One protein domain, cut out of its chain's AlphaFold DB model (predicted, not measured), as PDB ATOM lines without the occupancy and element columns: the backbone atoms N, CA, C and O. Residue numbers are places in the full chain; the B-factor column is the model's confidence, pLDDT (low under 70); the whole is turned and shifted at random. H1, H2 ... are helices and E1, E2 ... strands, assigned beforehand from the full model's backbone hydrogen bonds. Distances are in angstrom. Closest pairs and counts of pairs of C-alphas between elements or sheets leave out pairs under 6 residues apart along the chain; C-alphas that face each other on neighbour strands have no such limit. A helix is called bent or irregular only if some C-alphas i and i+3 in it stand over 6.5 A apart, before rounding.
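AT A GLANCE: This is residues 4 to 121 of the 128 residues of a protein of Eubacterium brachy ATCC 33089 (UniProt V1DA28). A twisted sheet of five strands with two short helices, H2 and H3, packed on it makes the body, while H1 lies off to one side on a long link and H4 lies beyond edge strand E5. The printed part has 118 residues with four named helices and five named strands, in the order H1 E1 E2 E3 H2 E4 H3 E5 H4. The mixed sheet runs E1 E2 E3 E4 E5; the class is mixed, helices and strands. The whole is compact, with a radius of gyration of the C-alphas of 14.4 A and spans of 43 by 36 by 24 A.

HOW THE PARTS SIT: H1, residues 4 to 16, is not on the sheet. E1, residues 35 to 40, E2, residues 43 to 50, and E3, residues 53 to 57, form a meander, each strand the antiparallel neighbour of the one before; N 38 and O 45 are 2.8 A apart, N 48 and O 55 3.0 A. H2, residues 66 to 72, is over E1 at a height over the sheet of 9.3 A; the closest C-alphas, Val 38 and Lys 69, are 6.5 A apart. E4, residues 82 to 85, is parallel to E3, with N 84 and O 56 2.8 A apart. H3, residues 90 to 96, is on the sheet and irregular: C-alphas 92 and 95 are 8.2 A apart, and 0 of 3 O i to N i+4 and 1 of 4 O i to N i+3 pairs are within hydrogen-bond range. E5, residues 108 to 111, is parallel to E4, with N 110 and O 83 2.8 A apart. H4, residues 113 to 119, is not on the sheet; in H1, H2 and H4 every O i to N i+4 pair is within range.

IN THESE COORDINATES: H1 starts at C-alpha 4 (42.294, -21.625, 43.293) and is 18.5 A long; E2 is 23.2 A. H4 ends at C-alpha 119 (29.372, -4.805, 48.283).

THE WHOLE: The printed part has no cut. Links H1 to E1 and H3 to E5 are long; residues 15 to 21 stand free. No printed residue is under 70 in pLDDT.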
ATOM      1  N   LYS A   4      42.445 -20.882  44.553       80.81
ATOM      2  CA  LYS A   4      42.294 -21.625  43.293       80.81
ATOM      3  C   LYS A   4      41.830 -20.712  42.158       80.81
ATOM      4  O   LYS A   4      42.356 -20.817  41.052       80.81
ATOM      5  N   ASP A   5      40.905 -19.807  42.449       80.25
ATOM      6  CA  ASP A   5      40.361 -18.861  41.474       80.25
ATOM      7  C   ASP A   5      41.430 -17.843  41.056       80.25
ATOM      8  O   ASP A   5      41.649 -17.650  39.860       80.25
ATOM      9  N   SER A   6      42.200 -17.300  42.012       80.69
ATOM     10  CA  SER A   6      43.338 -16.423  41.700       80.69
ATOM     11  C   SER A   6      44.381 -17.136  40.827       80.69
ATOM     12  O   SER A   6      44.862 -16.575  39.844       80.69
ATOM     13  N   LYS A   7      44.692 -18.414  41.101       84.38
ATOM     14  CA  LYS A   7      45.606 -19.210  40.254       84.38
ATOM     15  C   LYS A   7      45.071 -19.400  38.832       84.38
ATOM     16  O   LYS A   7      45.848 -19.337  37.878       84.38
ATOM     17  N   PHE A   8      43.772 -19.655  38.679       85.00
ATOM     18  CA  PHE A   8      43.148 -19.776  37.361       85.00
ATOM     19  C   PHE A   8      43.236 -18.458  36.588       85.00
ATOM     20  O   PHE A   8      43.674 -18.453  35.437       85.00
ATOM     21  N   GLN A   9      42.912 -17.344  37.243       83.31
ATOM     22  CA  GLN A   9      42.995 -16.014  36.654       83.31
ATOM     23  C   GLN A   9      44.418 -15.678  36.202       83.31
ATOM     24  O   GLN A   9      44.606 -15.274  35.058       83.31
ATOM     25  N   VAL A  10      45.434 -15.917  37.039       85.38
ATOM     26  CA  VAL A  10      46.841 -15.692  36.670       85.38
ATOM     27  C   VAL A  10      47.214 -16.485  35.416       85.38
ATOM     28  O   VAL A  10      47.814 -15.924  34.497       85.38
ATOM     29  N   ARG A  11      46.825 -17.767  35.327       87.00
ATOM     30  CA  ARG A  11      47.077 -18.603  34.138       87.00
ATOM     31  C   ARG A  11      46.379 -18.067  32.891       87.00
ATOM     32  O   ARG A  11      47.015 -17.975  31.843       87.00
ATOM     33  N   PHE A  12      45.100 -17.714  33.001       88.88
ATOM     34  CA  PHE A  12      44.326 -17.166  31.888       88.88
ATOM     35  C   PHE A  12      44.916 -15.840  31.397       88.88
ATOM     36  O   PHE A  12      45.207 -15.694  30.211       88.88
ATOM     37  N   MET A  13      45.186 -14.910  32.316       87.94
ATOM     38  CA  MET A  13      45.797 -13.613  32.019       87.94
ATOM     39  C   MET A  13      47.179 -13.777  31.379       87.94
ATOM     40  O   MET A  13      47.492 -13.106  30.399       87.94
ATOM     41  N   SER A  14      47.990 -14.708  31.893       86.12
ATOM     42  CA  SER A  14      49.325 -14.987  31.351       86.12
ATOM     43  C   SER A  14      49.251 -15.485  29.911       86.12
ATOM     44  O   SER A  14      50.113 -15.143  29.111       86.12
ATOM     45  N   PHE A  15      48.232 -16.278  29.567       90.06
ATOM     46  CA  PHE A  15      48.004 -16.751  28.204       90.06
ATOM     47  C   PHE A  15      47.481 -15.633  27.288       90.06
ATOM     48  O   PHE A  15      48.063 -15.382  26.235       90.06
ATOM     49  N   ALA A  16      46.426 -14.926  27.701       89.69
ATOM     50  CA  ALA A  16      45.739 -13.923  26.881       89.69
ATOM     51  C   ALA A  16      46.577 -12.660  26.600       89.69
ATOM     52  O   ALA A  16      46.386 -11.992  25.574       89.69
ATOM     53  N   PHE A  17      47.492 -12.317  27.511       87.06
ATOM     54  CA  PHE A  17      48.288 -11.089  27.452       87.06
ATOM     55  C   PHE A  17      49.792 -11.327  27.270       87.06
ATOM     56  O   PHE A  17      50.577 -10.375  27.327       87.06
ATOM     57  N   ARG A  18      50.211 -12.571  26.995       85.12
ATOM     58  CA  ARG A  18      51.611 -12.893  26.692       85.12
ATOM     59  C   ARG A  18      52.126 -12.024  25.541       85.12
ATOM     60  O   ARG A  18      51.520 -11.986  24.478       85.12
ATOM     61  N   GLY A  19      53.254 -11.348  25.755       86.12
ATOM     62  CA  GLY A  19      53.915 -10.535  24.728       86.12
ATOM     63  C   GLY A  19      53.250  -9.189  24.418       86.12
ATOM     64  O   GLY A  19      53.732  -8.489  23.538       86.12
ATOM     65  N   LYS A  20      52.176  -8.801  25.124       88.12
ATOM     66  CA  LYS A  20      51.502  -7.507  24.902       88.12
ATOM     67  C   LYS A  20      52.098  -6.343  25.704       88.12
ATOM     68  O   LYS A  20      51.746  -5.204  25.443       88.12
ATOM     69  N   GLU A  21      52.940  -6.628  26.701       82.19
ATOM     70  CA  GLU A  21      53.617  -5.636  27.565       82.19
ATOM     71  C   GLU A  21      52.708  -4.585  28.238       82.19
ATOM     72  O   GLU A  21      53.169  -3.525  28.661       82.19
ATOM     73  N   ILE A  22      51.413  -4.875  28.379       86.25
ATOM     74  CA  ILE A  22      50.441  -3.919  28.930       86.25
ATOM     75  C   ILE A  22      50.529  -3.760  30.455       86.25
ATOM     76  O   ILE A  22      50.120  -2.734  30.984       86.25
ATOM     77  N   PHE A  23      51.081  -4.748  31.167       87.25
ATOM     78  CA  PHE A  23      51.256  -4.701  32.620       87.25
ATOM     79  C   PHE A  23      52.718  -4.427  32.966       87.25
ATOM     80  O   PHE A  23      53.598  -5.219  32.622       87.25
ATOM     81  N   LYS A  24      52.977  -3.322  33.674       89.94
ATOM     82  CA  LYS A  24      54.327  -2.878  34.065       89.94
ATOM     83  C   LYS A  24      54.409  -2.573  35.567       89.94
ATOM     84  O   LYS A  24      54.706  -1.438  35.934       89.94
ATOM     85  N   PRO A  25      54.120  -3.550  36.445       93.56
ATOM     86  CA  PRO A  25      54.233  -3.330  37.881       93.56
ATOM     87  C   PRO A  25      55.690  -3.087  38.283       93.56
ATOM     88  O   PRO A  25      56.621  -3.678  37.720       93.56
ATOM     89  N   LEU A  26      55.882  -2.260  39.305       96.19
ATOM     90  CA  LEU A  26      57.185  -2.038  39.919       96.19
ATOM     91  C   LEU A  26      57.676  -3.317  40.594       96.19
ATOM     92  O   LEU A  26      56.875  -4.125  41.065       96.19
ATOM     93  N   ASN A  27      58.992  -3.513  40.644       96.75
ATOM     94  CA  ASN A  27      59.582  -4.604  41.414       96.75
ATOM     95  C   ASN A  27      59.447  -4.330  42.914       96.75
ATOM     96  O   ASN A  27      59.468  -3.178  43.337       96.75
ATOM     97  N   THR A  28      59.344  -5.399  43.711       97.94
ATOM     98  CA  THR A  28      59.316  -5.278  45.172       97.94
ATOM     99  C   THR A  28      60.539  -4.509  45.660       97.94
ATOM    100  O   THR A  28      61.666  -4.892  45.341       97.94
ATOM    101  N   GLY A  29      60.323  -3.454  46.438       98.25
ATOM    102  CA  GLY A  29      61.399  -2.586  46.900       98.25
ATOM    103  C   GLY A  29      60.908  -1.231  47.391       98.25
ATOM    104  O   GLY A  29      59.710  -0.938  47.393       98.25
ATOM    105  N   PHE A  30      61.864  -0.403  47.798       98.25
ATOM    106  CA  PHE A  30      61.632   0.996  48.136       98.25
ATOM    107  C   PHE A  30      61.621   1.844  46.865       98.25
ATOM    108  O   PHE A  30      62.513   1.728  46.026       98.25
ATOM    109  N   ILE A  31      60.602   2.688  46.740       97.94
ATOM    110  CA  ILE A  31      60.492   3.703  45.688       97.94
ATOM    111  C   ILE A  31      61.198   4.973  46.164       97.94
ATOM    112  O   ILE A  31      61.975   5.571  45.425       97.94
ATOM    113  N   ASP A  32      60.963   5.348  47.423       97.62
ATOM    114  CA  ASP A  32      61.656   6.435  48.105       97.62
ATOM    115  C   ASP A  32      61.794   6.147  49.618       97.62
ATOM    116  O   ASP A  32      61.671   5.008  50.068       97.62
ATOM    117  N   LYS A  33      62.084   7.183  50.420       96.94
ATOM    118  CA  LYS A  33      62.276   7.076  51.879       96.94
ATOM    119  C   LYS A  33      61.022   6.666  52.661       96.94
ATOM    120  O   LYS A  33      61.147   6.285  53.821       96.94
ATOM    121  N   ARG A  34      59.831   6.838  52.091       97.94
ATOM    122  CA  ARG A  34      58.529   6.616  52.737       97.94
ATOM    123  C   ARG A  34      57.669   5.616  51.982       97.94
ATOM    124  O   ARG A  34      56.811   4.996  52.597       97.94
ATOM    125  N   VAL A  35      57.872   5.473  50.678       98.56
ATOM    126  CA  VAL A  35      57.062   4.621  49.817       98.56
ATOM    127  C   VAL A  35      57.838   3.367  49.447       98.56
ATOM    128  O   VAL A  35      58.954   3.426  48.928       98.56
ATOM    129  N   SER A  36      57.211   2.217  49.654       98.56
ATOM    130  CA  SER A  36      57.674   0.932  49.134       98.56
ATOM    131  C   SER A  36      56.519   0.182  48.482       98.56
ATOM    132  O   SER A  36      55.353   0.550  48.639       98.56
ATOM    133  N   CYS A  37      56.828  -0.853  47.712       98.38
ATOM    134  CA  CYS A  37      55.802  -1.714  47.151       98.38
ATOM    135  C   CYS A  37      56.218  -3.179  47.178       98.38
ATOM    136  O   CYS A  37      57.402  -3.520  47.116       98.38
ATOM    137  N   VAL A  38      55.218  -4.049  47.227       97.94
ATOM    138  CA  VAL A  38      55.344  -5.467  46.921       97.94
ATOM    139  C   VAL A  38      54.744  -5.699  45.545       97.94
ATOM    140  O   VAL A  38      53.592  -5.360  45.281       97.94
ATOM    141  N   ARG A  39      55.529  -6.303  44.654       95.25
ATOM    142  CA  ARG A  39      55.024  -6.798  43.377       95.25
ATOM    143  C   ARG A  39      54.303  -8.115  43.569       95.25
ATOM    144  O   ARG A  39      54.903  -9.086  44.050       95.25
ATOM    145  N   GLU A  40      53.093  -8.203  43.048       91.12
ATOM    146  CA  GLU A  40      52.330  -9.436  42.985       91.12
ATOM    147  C   GLU A  40      51.763  -9.670  41.583       91.12
ATOM    148  O   GLU A  40      50.772  -9.079  41.173       91.12
ATOM    149  N   TYR A  41      52.426 -10.549  40.826       88.81
ATOM    150  CA  TYR A  41      52.131 -10.796  39.414       88.81
ATOM    151  C   TYR A  41      52.123  -9.494  38.584       88.81
ATOM    152  O   TYR A  41      53.210  -8.989  38.267       88.81
ATOM    153  N   VAL A  42      50.937  -8.976  38.244       90.81
ATOM    154  CA  VAL A  42      50.713  -7.734  37.481       90.81
ATOM    155  C   VAL A  42      50.299  -6.544  38.350       90.81
ATOM    156  O   VAL A  42      50.285  -5.428  37.842       90.81
ATOM    157  N   ALA A  43      50.017  -6.770  39.634       92.75
ATOM    158  CA  ALA A  43      49.595  -5.752  40.585       92.75
ATOM    159  C   ALA A  43      50.740  -5.350  41.527       92.75
ATOM    160  O   ALA A  43      51.711  -6.090  41.740       92.75
ATOM    161  N   ASN A  44      50.612  -4.163  42.110       96.81
ATOM    162  CA  ASN A  44      51.455  -3.697  43.201       96.81
ATOM    163  C   ASN A  44      50.591  -3.451  44.433       96.81
ATOM    164  O   ASN A  44      49.546  -2.821  44.337       96.81
ATOM    165  N   ILE A  45      51.082  -3.899  45.582       98.06
ATOM    166  CA  ILE A  45      50.614  -3.453  46.892       98.06
ATOM    167  C   ILE A  45      51.578  -2.367  47.342       98.06
ATOM    168  O   ILE A  45      52.790  -2.610  47.363       98.06
ATOM    169  N   TYR A  46      51.072  -1.191  47.692       98.62
ATOM    170  CA  TYR A  46      51.911  -0.082  48.143       98.62
ATOM    171  C   TYR A  46      51.867   0.070  49.657       98.62
ATOM    172  O   TYR A  46      50.860  -0.202  50.306       98.62
ATOM    173  N   PHE A  47      52.971   0.558  50.206       98.75
ATOM    174  CA  PHE A  47      53.106   0.899  51.611       98.75
ATOM    175  C   PHE A  47      53.635   2.321  51.718       98.75
ATOM    176  O   PHE A  47      54.623   2.668  51.065       98.75
ATOM    177  N   TYR A  48      52.989   3.126  52.553       98.62
ATOM    178  CA  TYR A  48      53.473   4.449  52.921       98.62
ATOM    179  C   TYR A  48      53.760   4.475  54.417       98.62
ATOM    180  O   TYR A  48      52.856   4.283  55.230       98.62
ATOM    181  N   THR A  49      55.017   4.733  54.767       98.25
ATOM    182  CA  THR A  49      55.496   4.768  56.146       98.25
ATOM    183  C   THR A  49      55.914   6.180  56.536       98.25
ATOM    184  O   THR A  49      56.726   6.826  55.867       98.25
ATOM    185  N   LYS A  50      55.384   6.664  57.657       97.25
ATOM    186  CA  LYS A  50      55.747   7.947  58.261       97.25
ATOM    187  C   LYS A  50      55.683   7.822  59.781       97.25
ATOM    188  O   LYS A  50      54.712   7.302  60.309       97.25
ATOM    189  N   ASP A  51      56.715   8.309  60.470       96.19
ATOM    190  CA  ASP A  51      56.779   8.370  61.940       96.19
ATOM    191  C   ASP A  51      56.495   7.016  62.627       96.19
ATOM    192  O   ASP A  51      55.805   6.936  63.638       96.19
ATOM    193  N   GLY A  52      57.007   5.925  62.042       93.94
ATOM    194  CA  GLY A  52      56.805   4.553  62.534       93.94
ATOM    195  C   GLY A  52      55.440   3.943  62.198       93.94
ATOM    196  O   GLY A  52      55.217   2.767  62.470       93.94
ATOM    197  N   TYR A  53      54.546   4.702  61.570       97.50
ATOM    198  CA  TYR A  53      53.225   4.252  61.160       97.50
ATOM    199  C   TYR A  53      53.203   3.901  59.672       97.50
ATOM    200  O   TYR A  53      53.717   4.665  58.856       97.50
ATOM    201  N   THR A  54      52.604   2.764  59.312       98.56
ATOM    202  CA  THR A  54      52.520   2.299  57.920       98.56
ATOM    203  C   THR A  54      51.074   2.067  57.516       98.56
ATOM    204  O   THR A  54      50.380   1.269  58.145       98.56
ATOM    205  N   ILE A  55      50.654   2.720  56.433       98.44
ATOM    206  CA  ILE A  55      49.406   2.403  55.733       98.44
ATOM    207  C   ILE A  55      49.703   1.497  54.545       98.44
ATOM    208  O   ILE A  55      50.730   1.651  53.875       98.44
ATOM    209  N   MET A  56      48.789   0.577  54.276       98.69
ATOM    210  CA  MET A  56      48.823  -0.297  53.108       98.69
ATOM    211  C   MET A  56      47.766   0.159  52.101       98.69
ATOM    212  O   MET A  56      46.675   0.580  52.483       98.69
ATOM    213  N   ILE A  57      48.096   0.111  50.815       98.62
ATOM    214  CA  ILE A  57      47.205   0.483  49.715       98.62
ATOM    215  C   ILE A  57      47.091  -0.721  48.783       98.62
ATOM    216  O   ILE A  57      48.104  -1.204  48.267       98.62
ATOM    217  N   ASP A  58      45.851  -1.166  48.585       97.81
ATOM    218  CA  ASP A  58      45.454  -2.440  47.986       97.81
ATOM    219  C   ASP A  58      46.015  -3.671  48.714       97.81
ATOM    220  O   ASP A  58      46.805  -3.583  49.650       97.81
ATOM    221  N   ALA A  59      45.549  -4.850  48.308       96.31
ATOM    222  CA  ALA A  59      45.838  -6.134  48.935       96.31
ATOM    223  C   ALA A  59      46.172  -7.250  47.933       96.31
ATOM    224  O   ALA A  59      46.155  -8.422  48.306       96.31
ATOM    225  N   GLY A  60      46.491  -6.904  46.683       93.94
ATOM    226  CA  GLY A  60      46.973  -7.861  45.682       93.94
ATOM    227  C   GLY A  60      45.967  -8.967  45.355       93.94
ATOM    228  O   GLY A  60      44.762  -8.824  45.566       93.94
ATOM    229  N   TYR A  61      46.471 -10.097  44.860       91.75
ATOM    230  CA  TYR A  61      45.712 -11.342  44.765       91.75
ATOM    231  C   TYR A  61      45.827 -12.136  46.081       91.75
ATOM    232  O   TYR A  61      46.534 -11.790  47.027       91.75
ATOM    233  N   ASN A  62      45.095 -13.248  46.170       88.19
ATOM    234  CA  ASN A  62      45.209 -14.168  47.295       88.19
ATOM    235  C   ASN A  62      46.465 -15.049  47.110       88.19
ATOM    236  O   ASN A  62      46.414 -16.094  46.447       88.19
ATOM    237  N   TYR A  63      47.605 -14.584  47.638       79.94
ATOM    238  CA  TYR A  63      48.945 -15.108  47.347       79.94
ATOM    239  C   TYR A  63      49.772 -15.469  48.590       79.94
ATOM    240  O   TYR A  63      50.013 -14.653  49.477       79.94
ATOM    241  N   ASP A  64      50.325 -16.687  48.583       84.62
ATOM    242  CA  ASP A  64      50.974 -17.319  49.746       84.62
ATOM    243  C   ASP A  64      52.244 -16.601  50.245       84.62
ATOM    244  O   ASP A  64      52.662 -16.785  51.388       84.62
ATOM    245  N   ARG A  65      52.905 -15.797  49.399       91.38
ATOM    246  CA  ARG A  65      54.211 -15.188  49.732       91.38
ATOM    247  C   ARG A  65      54.130 -13.699  50.053       91.38
ATOM    248  O   ARG A  65      55.170 -13.042  50.091       91.38
ATOM    249  N   LEU A  66      52.938 -13.146  50.283       94.75
ATOM    250  CA  LEU A  66      52.805 -11.732  50.647       94.75
ATOM    251  C   LEU A  66      53.574 -11.416  51.939       94.75
ATOM    252  O   LEU A  66      54.450 -10.554  51.935       94.75
ATOM    253  N   ALA A  67      53.344 -12.188  53.006       95.62
ATOM    254  CA  ALA A  67      54.044 -12.005  54.280       95.62
ATOM    255  C   ALA A  67      55.573 -12.146  54.152       95.62
ATOM    256  O   ALA A  67      56.322 -11.440  54.818       95.62
ATOM    257  N   GLU A  68      56.052 -13.043  53.285       95.88
ATOM    258  CA  GLU A  68      57.483 -13.181  52.988       95.88
ATOM    259  C   GLU A  68      58.047 -11.919  52.332       95.88
ATOM    260  O   GLU A  68      59.067 -11.404  52.781       95.88
ATOM    261  N   LYS A  69      57.366 -11.391  51.311       96.38
ATOM    262  CA  LYS A  69      57.806 -10.188  50.597       96.38
ATOM    263  C   LYS A  69      57.738  -8.934  51.465       96.38
ATOM    264  O   LYS A  69      58.618  -8.089  51.358       96.38
ATOM    265  N   MET A  70      56.746  -8.826  52.347       97.44
ATOM    266  CA  MET A  70      56.668  -7.733  53.324       97.44
ATOM    267  C   MET A  70      57.871  -7.747  54.278       97.44
ATOM    268  O   MET A  70      58.445  -6.695  54.552       97.44
ATOM    269  N   ARG A  71      58.341  -8.934  54.695       96.88
ATOM    270  CA  ARG A  71      59.564  -9.054  55.510       96.88
ATOM    271  C   ARG A  71      60.818  -8.555  54.794       96.88
ATOM    272  O   ARG A  71      61.695  -8.026  55.464       96.88
ATOM    273  N   TRP A  72      60.908  -8.656  53.465       97.31
ATOM    274  CA  TRP A  72      62.031  -8.069  52.709       97.31
ATOM    275  C   TRP A  72      62.096  -6.540  52.828       97.31
ATOM    276  O   TRP A  72      63.153  -5.955  52.621       97.31
ATOM    277  N   LEU A  73      60.974  -5.903  53.168       97.25
ATOM    278  CA  LEU A  73      60.849  -4.461  53.375       97.25
ATOM    279  C   LEU A  73      60.855  -4.081  54.865       97.25
ATOM    280  O   LEU A  73      60.583  -2.933  55.195       97.25
ATOM    281  N   ASN A  74      61.146  -5.030  55.766       96.44
ATOM    282  CA  ASN A  74      61.008  -4.875  57.220       96.44
ATOM    283  C   ASN A  74      59.588  -4.486  57.673       96.44
ATOM    284  O   ASN A  74      59.419  -3.802  58.678       96.44
ATOM    285  N   ILE A  75      58.559  -4.942  56.952       97.38
ATOM    286  CA  ILE A  75      57.154  -4.721  57.305       97.38
ATOM    287  C   ILE A  75      56.576  -6.022  57.861       97.38
ATOM    288  O   ILE A  75      56.602  -7.071  57.211       97.38
ATOM    289  N   ASN A  76      56.021  -5.955  59.066       96.69
ATOM    290  CA  ASN A  76      55.278  -7.052  59.671       96.69
ATOM    291  C   ASN A  76      53.775  -6.868  59.385       96.69
ATOM    292  O   ASN A  76      53.225  -5.832  59.755       96.69
ATOM    293  N   PRO A  77      53.082  -7.852  58.777       96.06
ATOM    294  CA  PRO A  77      51.652  -7.736  58.479       96.06
ATOM    295  C   PRO A  77      50.784  -7.353  59.687       96.06
ATOM    296  O   PRO A  77      49.840  -6.588  59.538       96.06
ATOM    297  N   LYS A  78      51.144  -7.811  60.896       96.06
ATOM    298  CA  LYS A  78      50.401  -7.523  62.139       96.06
ATOM    299  C   LYS A  78      50.430  -6.047  62.557       96.06
ATOM    300  O   LYS A  78      49.574  -5.612  63.337       96.06
ATOM    301  N   ASP A  79      51.403  -5.292  62.055       96.88
ATOM    302  CA  ASP A  79      51.579  -3.873  62.364       96.88
ATOM    303  C   ASP A  79      50.795  -2.974  61.395       96.88
ATOM    304  O   ASP A  79      50.624  -1.786  61.663       96.88
ATOM    305  N   ILE A  80      50.247  -3.535  60.308       98.25
ATOM    306  CA  ILE A  80      49.355  -2.819  59.393       98.25
ATOM    307  C   ILE A  80      47.983  -2.662  60.051       98.25
ATOM    308  O   ILE A  80      47.244  -3.633  60.227       98.25
ATOM    309  N   LYS A  81      47.642  -1.429  60.430       98.25
ATOM    310  CA  LYS A  81      46.345  -1.108  61.049       98.25
ATOM    311  C   LYS A  81      45.328  -0.577  60.051       98.25
ATOM    312  O   LYS A  81      44.165  -0.931  60.177       98.25
ATOM    313  N   ASP A  82      45.777   0.154  59.034       98.62
ATOM    314  CA  ASP A  82      44.905   0.753  58.028       98.62
ATOM    315  C   ASP A  82      45.254   0.243  56.625       98.62
ATOM    316  O   ASP A  82      46.414   0.294  56.192       98.62
ATOM    317  N   ILE A  83      44.230  -0.221  55.905       98.62
ATOM    318  CA  ILE A  83      44.318  -0.660  54.510       98.62
ATOM    319  C   ILE A  83      43.346   0.167  53.672       98.62
ATOM    320  O   ILE A  83      42.139   0.137  53.904       98.62
ATOM    321  N   LEU A  84      43.861   0.889  52.681       98.62
ATOM    322  CA  LEU A  84      43.061   1.625  51.705       98.62
ATOM    323  C   LEU A  84      42.883   0.769  50.450       98.62
ATOM    324  O   LEU A  84      43.870   0.372  49.839       98.62
ATOM    325  N   ILE A  85      41.647   0.515  50.034       97.94
ATOM    326  CA  ILE A  85      41.341  -0.240  48.813       97.94
ATOM    327  C   ILE A  85      40.885   0.717  47.720       97.94
ATOM    328  O   ILE A  85      39.937   1.484  47.908       97.94
ATOM    329  N   THR A  86      41.551   0.658  46.568       96.25
ATOM    330  CA  THR A  86      41.216   1.496  45.411       96.25
ATOM    331  C   THR A  86      39.901   1.062  44.768       96.25
ATOM    332  O   THR A  86      39.051   1.905  44.481       96.25
ATOM    333  N   HIS A  87      39.721  -0.246  44.572       93.81
ATOM    334  CA  HIS A  87      38.526  -0.873  44.012       93.81
ATOM    335  C   HIS A  87      38.507  -2.384  44.292       93.81
ATOM    336  O   HIS A  87      39.482  -2.955  44.771       93.81
ATOM    337  N   GLN A  88      37.381  -3.034  44.004       90.31
ATOM    338  CA  GLN A  88      37.117  -4.435  44.376       90.31
ATOM    339  C   GLN A  88      37.573  -5.485  43.372       90.31
ATOM    340  O   GLN A  88      37.180  -6.650  43.491       90.31
ATOM    341  N   ASP A  89      38.356  -5.100  42.369       89.69
ATOM    342  CA  ASP A  89      38.846  -6.101  41.436       89.69
ATOM    343  C   ASP A  89      39.798  -7.049  42.169       89.69
ATOM    344  O   ASP A  89      40.453  -6.727  43.163       89.69
ATOM    345  N   THR A  90      39.781  -8.290  41.717       87.38
ATOM    346  CA  THR A  90      40.341  -9.466  42.397       87.38
ATOM    347  C   THR A  90      41.835  -9.365  42.701       87.38
ATOM    348  O   THR A  90      42.352 -10.090  43.548       87.38
ATOM    349  N   ASP A  91      42.521  -8.500  41.965       90.12
ATOM    350  CA  ASP A  91      43.942  -8.189  42.032       90.12
ATOM    351  C   ASP A  91      44.278  -7.060  43.013       90.12
ATOM    352  O   ASP A  91      45.455  -6.759  43.212       90.12
ATOM    353  N   HIS A  92      43.263  -6.486  43.662       94.94
ATOM    354  CA  HIS A  92      43.397  -5.420  44.651       94.94
ATOM    355  C   HIS A  92      42.842  -5.790  46.033       94.94
ATOM    356  O   HIS A  92      43.131  -5.088  46.998       94.94
ATOM    357  N   VAL A  93      42.090  -6.889  46.175       94.88
ATOM    358  CA  VAL A  93      41.455  -7.282  47.454       94.88
ATOM    359  C   VAL A  93      41.839  -8.674  47.958       94.88
ATOM    360  O   VAL A  93      41.441  -9.066  49.052       94.88
ATOM    361  N   GLY A  94      42.614  -9.451  47.206       93.75
ATOM    362  CA  GLY A  94      42.770 -10.886  47.433       93.75
ATOM    363  C   GLY A  94      43.326 -11.280  48.807       93.75
ATOM    364  O   GLY A  94      42.859 -12.267  49.381       93.75
ATOM    365  N   ALA A  95      44.261 -10.517  49.382       94.06
ATOM    366  CA  ALA A  95      44.819 -10.828  50.704       94.06
ATOM    367  C   ALA A  95      43.921 -10.442  51.898       94.06
ATOM    368  O   ALA A  95      44.247 -10.806  53.027       94.06
ATOM    369  N   ILE A  96      42.805  -9.739  51.670       94.44
ATOM    370  CA  ILE A  96      41.827  -9.360  52.712       94.44
ATOM    371  C   ILE A  96      40.485 -10.088  52.568       94.44
ATOM    372  O   ILE A  96      39.569  -9.891  53.364       94.44
ATOM    373  N   GLU A  97      40.334 -10.949  51.564       91.75
ATOM    374  CA  GLU A  97      39.107 -11.721  51.400       91.75
ATOM    375  C   GLU A  97      38.976 -12.827  52.456       91.75
ATOM    376  O   GLU A  97      39.960 -13.366  52.959       91.75
ATOM    377  N   LYS A  98      37.734 -13.253  52.723       86.81
ATOM    378  CA  LYS A  98      37.399 -14.289  53.719       86.81
ATOM    379  C   LYS A  98      38.170 -15.612  53.555       86.81
ATOM    380  O   LYS A  98      38.331 -16.344  54.521       86.81
ATOM    381  N   GLY A  99      38.603 -15.940  52.335       83.94
ATOM    382  CA  GLY A  99      39.367 -17.156  52.015       83.94
ATOM    383  C   GLY A  99      40.888 -16.964  51.958       83.94
ATOM    384  O   GLY A  99      41.576 -17.809  51.385       83.94
ATOM    385  N   SER A 100      41.400 -15.832  52.440       89.06
ATOM    386  CA  SER A 100      42.834 -15.538  52.539       89.06
ATOM    387  C   SER A 100      43.453 -16.143  53.805       89.06
ATOM    388  O   SER A 100      42.770 -16.769  54.615       89.06
ATOM    389  N   ASP A 101      44.757 -15.934  53.992       88.62
ATOM    390  CA  ASP A 101      45.502 -16.398  55.171       88.62
ATOM    391  C   ASP A 101      45.189 -15.613  56.457       88.62
ATOM    392  O   ASP A 101      45.757 -15.907  57.507       88.62
ATOM    393  N   GLY A 102      44.315 -14.601  56.395       93.00
ATOM    394  CA  GLY A 102      43.937 -13.808  57.567       93.00
ATOM    395  C   GLY A 102      45.070 -12.936  58.113       93.00
ATOM    396  O   GLY A 102      45.051 -12.575  59.285       93.00
ATOM    397  N   LEU A 103      46.056 -12.582  57.274       94.69
ATOM    398  CA  LEU A 103      47.215 -11.760  57.661       94.69
ATOM    399  C   LEU A 103      46.824 -10.408  58.277       94.69
ATOM    400  O   LEU A 103      47.578  -9.865  59.081       94.69
ATOM    401  N   PHE A 104      45.657  -9.896  57.887       96.31
ATOM    402  CA  PHE A 104      45.153  -8.564  58.208       96.31
ATOM    403  C   PHE A 104      43.833  -8.616  58.996       96.31
ATOM    404  O   PHE A 104      42.992  -7.735  58.846       96.31
ATOM    405  N   SER A 105      43.616  -9.659  59.810       94.31
ATOM    406  CA  SER A 105      42.359  -9.843  60.564       94.31
ATOM    407  C   SER A 105      42.021  -8.685  61.508       94.31
ATOM    408  O   SER A 105      40.851  -8.437  61.768       94.31
ATOM    409  N   GLU A 106      43.046  -7.978  61.993       95.62
ATOM    410  CA  GLU A 106      42.928  -6.853  62.929       95.62
ATOM    411  C   GLU A 106      43.006  -5.479  62.240       95.62
ATOM    412  O   GLU A 106      43.051  -4.449  62.917       95.62
ATOM    413  N   SER A 107      43.104  -5.441  60.909       97.94
ATOM    414  CA  SER A 107      43.230  -4.194  60.153       97.94
ATOM    415  C   SER A 107      41.856  -3.592  59.849       97.94
ATOM    416  O   SER A 107      40.898  -4.301  59.538       97.94
ATOM    417  N   THR A 108      41.764  -2.265  59.870       98.25
ATOM    418  CA  THR A 108      40.605  -1.525  59.367       98.25
ATOM    419  C   THR A 108      40.731  -1.341  57.858       98.25
ATOM    420  O   THR A 108      41.755  -0.873  57.352       98.25
ATOM    421  N   ILE A 109      39.676  -1.709  57.132       97.44
ATOM    422  CA  ILE A 109      39.609  -1.602  55.674       97.44
ATOM    423  C   ILE A 109      38.809  -0.351  55.316       97.44
ATOM    424  O   ILE A 109      37.634  -0.224  55.665       97.44
ATOM    425  N   TYR A 110      39.439   0.559  54.582       98.00
ATOM    426  CA  TYR A 110      38.823   1.766  54.051       98.00
ATOM    427  C   TYR A 110      38.580   1.587  52.562       98.00
ATOM    428  O   TYR A 110      39.487   1.250  51.800       98.00
ATOM    429  N   ILE A 111      37.351   1.848  52.138       96.25
ATOM    430  CA  ILE A 111      36.943   1.683  50.752       96.25
ATOM    431  C   ILE A 111      36.040   2.839  50.326       96.25
ATOM    432  O   ILE A 111      35.305   3.412  51.136       96.25
ATOM    433  N   GLY A 112      36.111   3.214  49.050       95.81
ATOM    434  CA  GLY A 112      35.280   4.284  48.505       95.81
ATOM    435  C   GLY A 112      33.786   4.003  48.692       95.81
ATOM    436  O   GLY A 112      33.336   2.863  48.602       95.81
ATOM    437  N   ARG A 113      32.987   5.058  48.900       95.81
ATOM    438  CA  ARG A 113      31.530   4.931  49.094       95.81
ATOM    439  C   ARG A 113      30.859   4.127  47.978       95.81
ATOM    440  O   ARG A 113      30.013   3.291  48.266       95.81
ATOM    441  N   ILE A 114      31.231   4.391  46.724       94.06
ATOM    442  CA  ILE A 114      30.632   3.721  45.564       94.06
ATOM    443  C   ILE A 114      30.955   2.224  45.535       94.06
ATOM    444  O   ILE A 114      30.070   1.412  45.293       94.06
ATOM    445  N   GLU A 115      32.193   1.862  45.863       94.44
ATOM    446  CA  GLU A 115      32.619   0.475  46.003       94.44
ATOM    447  C   GLU A 115      31.850  -0.196  47.158       94.44
ATOM    448  O   GLU A 115      31.312  -1.290  46.996       94.44
ATOM    449  N   ASN A 116      31.670   0.478  48.300       94.25
ATOM    450  CA  ASN A 116      30.862  -0.060  49.403       94.25
ATOM    451  C   ASN A 116      29.389  -0.296  49.007       94.25
ATOM    452  O   ASN A 116      28.794  -1.307  49.373       94.25
ATOM    453  N   GLU A 117      28.801   0.595  48.201       95.38
ATOM    454  CA  GLU A 117      27.455   0.403  47.643       95.38
ATOM    455  C   GLU A 117      27.361  -0.832  46.726       95.38
ATOM    456  O   GLU A 117      26.285  -1.430  46.634       95.38
ATOM    457  N   TYR A 118      28.455  -1.235  46.065       93.69
ATOM    458  CA  TYR A 118      28.511  -2.484  45.298       93.69
ATOM    459  C   TYR A 118      28.548  -3.723  46.206       93.69
ATOM    460  O   TYR A 118      27.819  -4.679  45.930       93.69
ATOM    461  N   LEU A 119      29.310  -3.695  47.308       89.69
ATOM    462  CA  LEU A 119      29.372  -4.805  48.283       89.69
ATOM    463  C   LEU A 119      28.037  -5.051  48.967       89.69
ATOM    464  O   LEU A 119      27.615  -6.191  49.125       89.69
ATOM    465  N   GLU A 120      27.358  -3.976  49.351       93.44
ATOM    466  CA  GLU A 120      26.056  -4.034  50.018       93.44
ATOM    467  C   GLU A 120      24.902  -4.280  49.034       93.44
ATOM    468  O   GLU A 120      23.733  -4.209  49.413       93.44
ATOM    469  N   HIS A 121      25.209  -4.526  47.756       92.06
ATOM    470  CA  HIS A 121      24.237  -4.749  46.685       92.06
ATOM    471  C   HIS A 121      23.243  -3.591  46.475       92.06
ATOM    472  O   HIS A 121      22.198  -3.770  45.843       92.06
TER     473      HIS A 121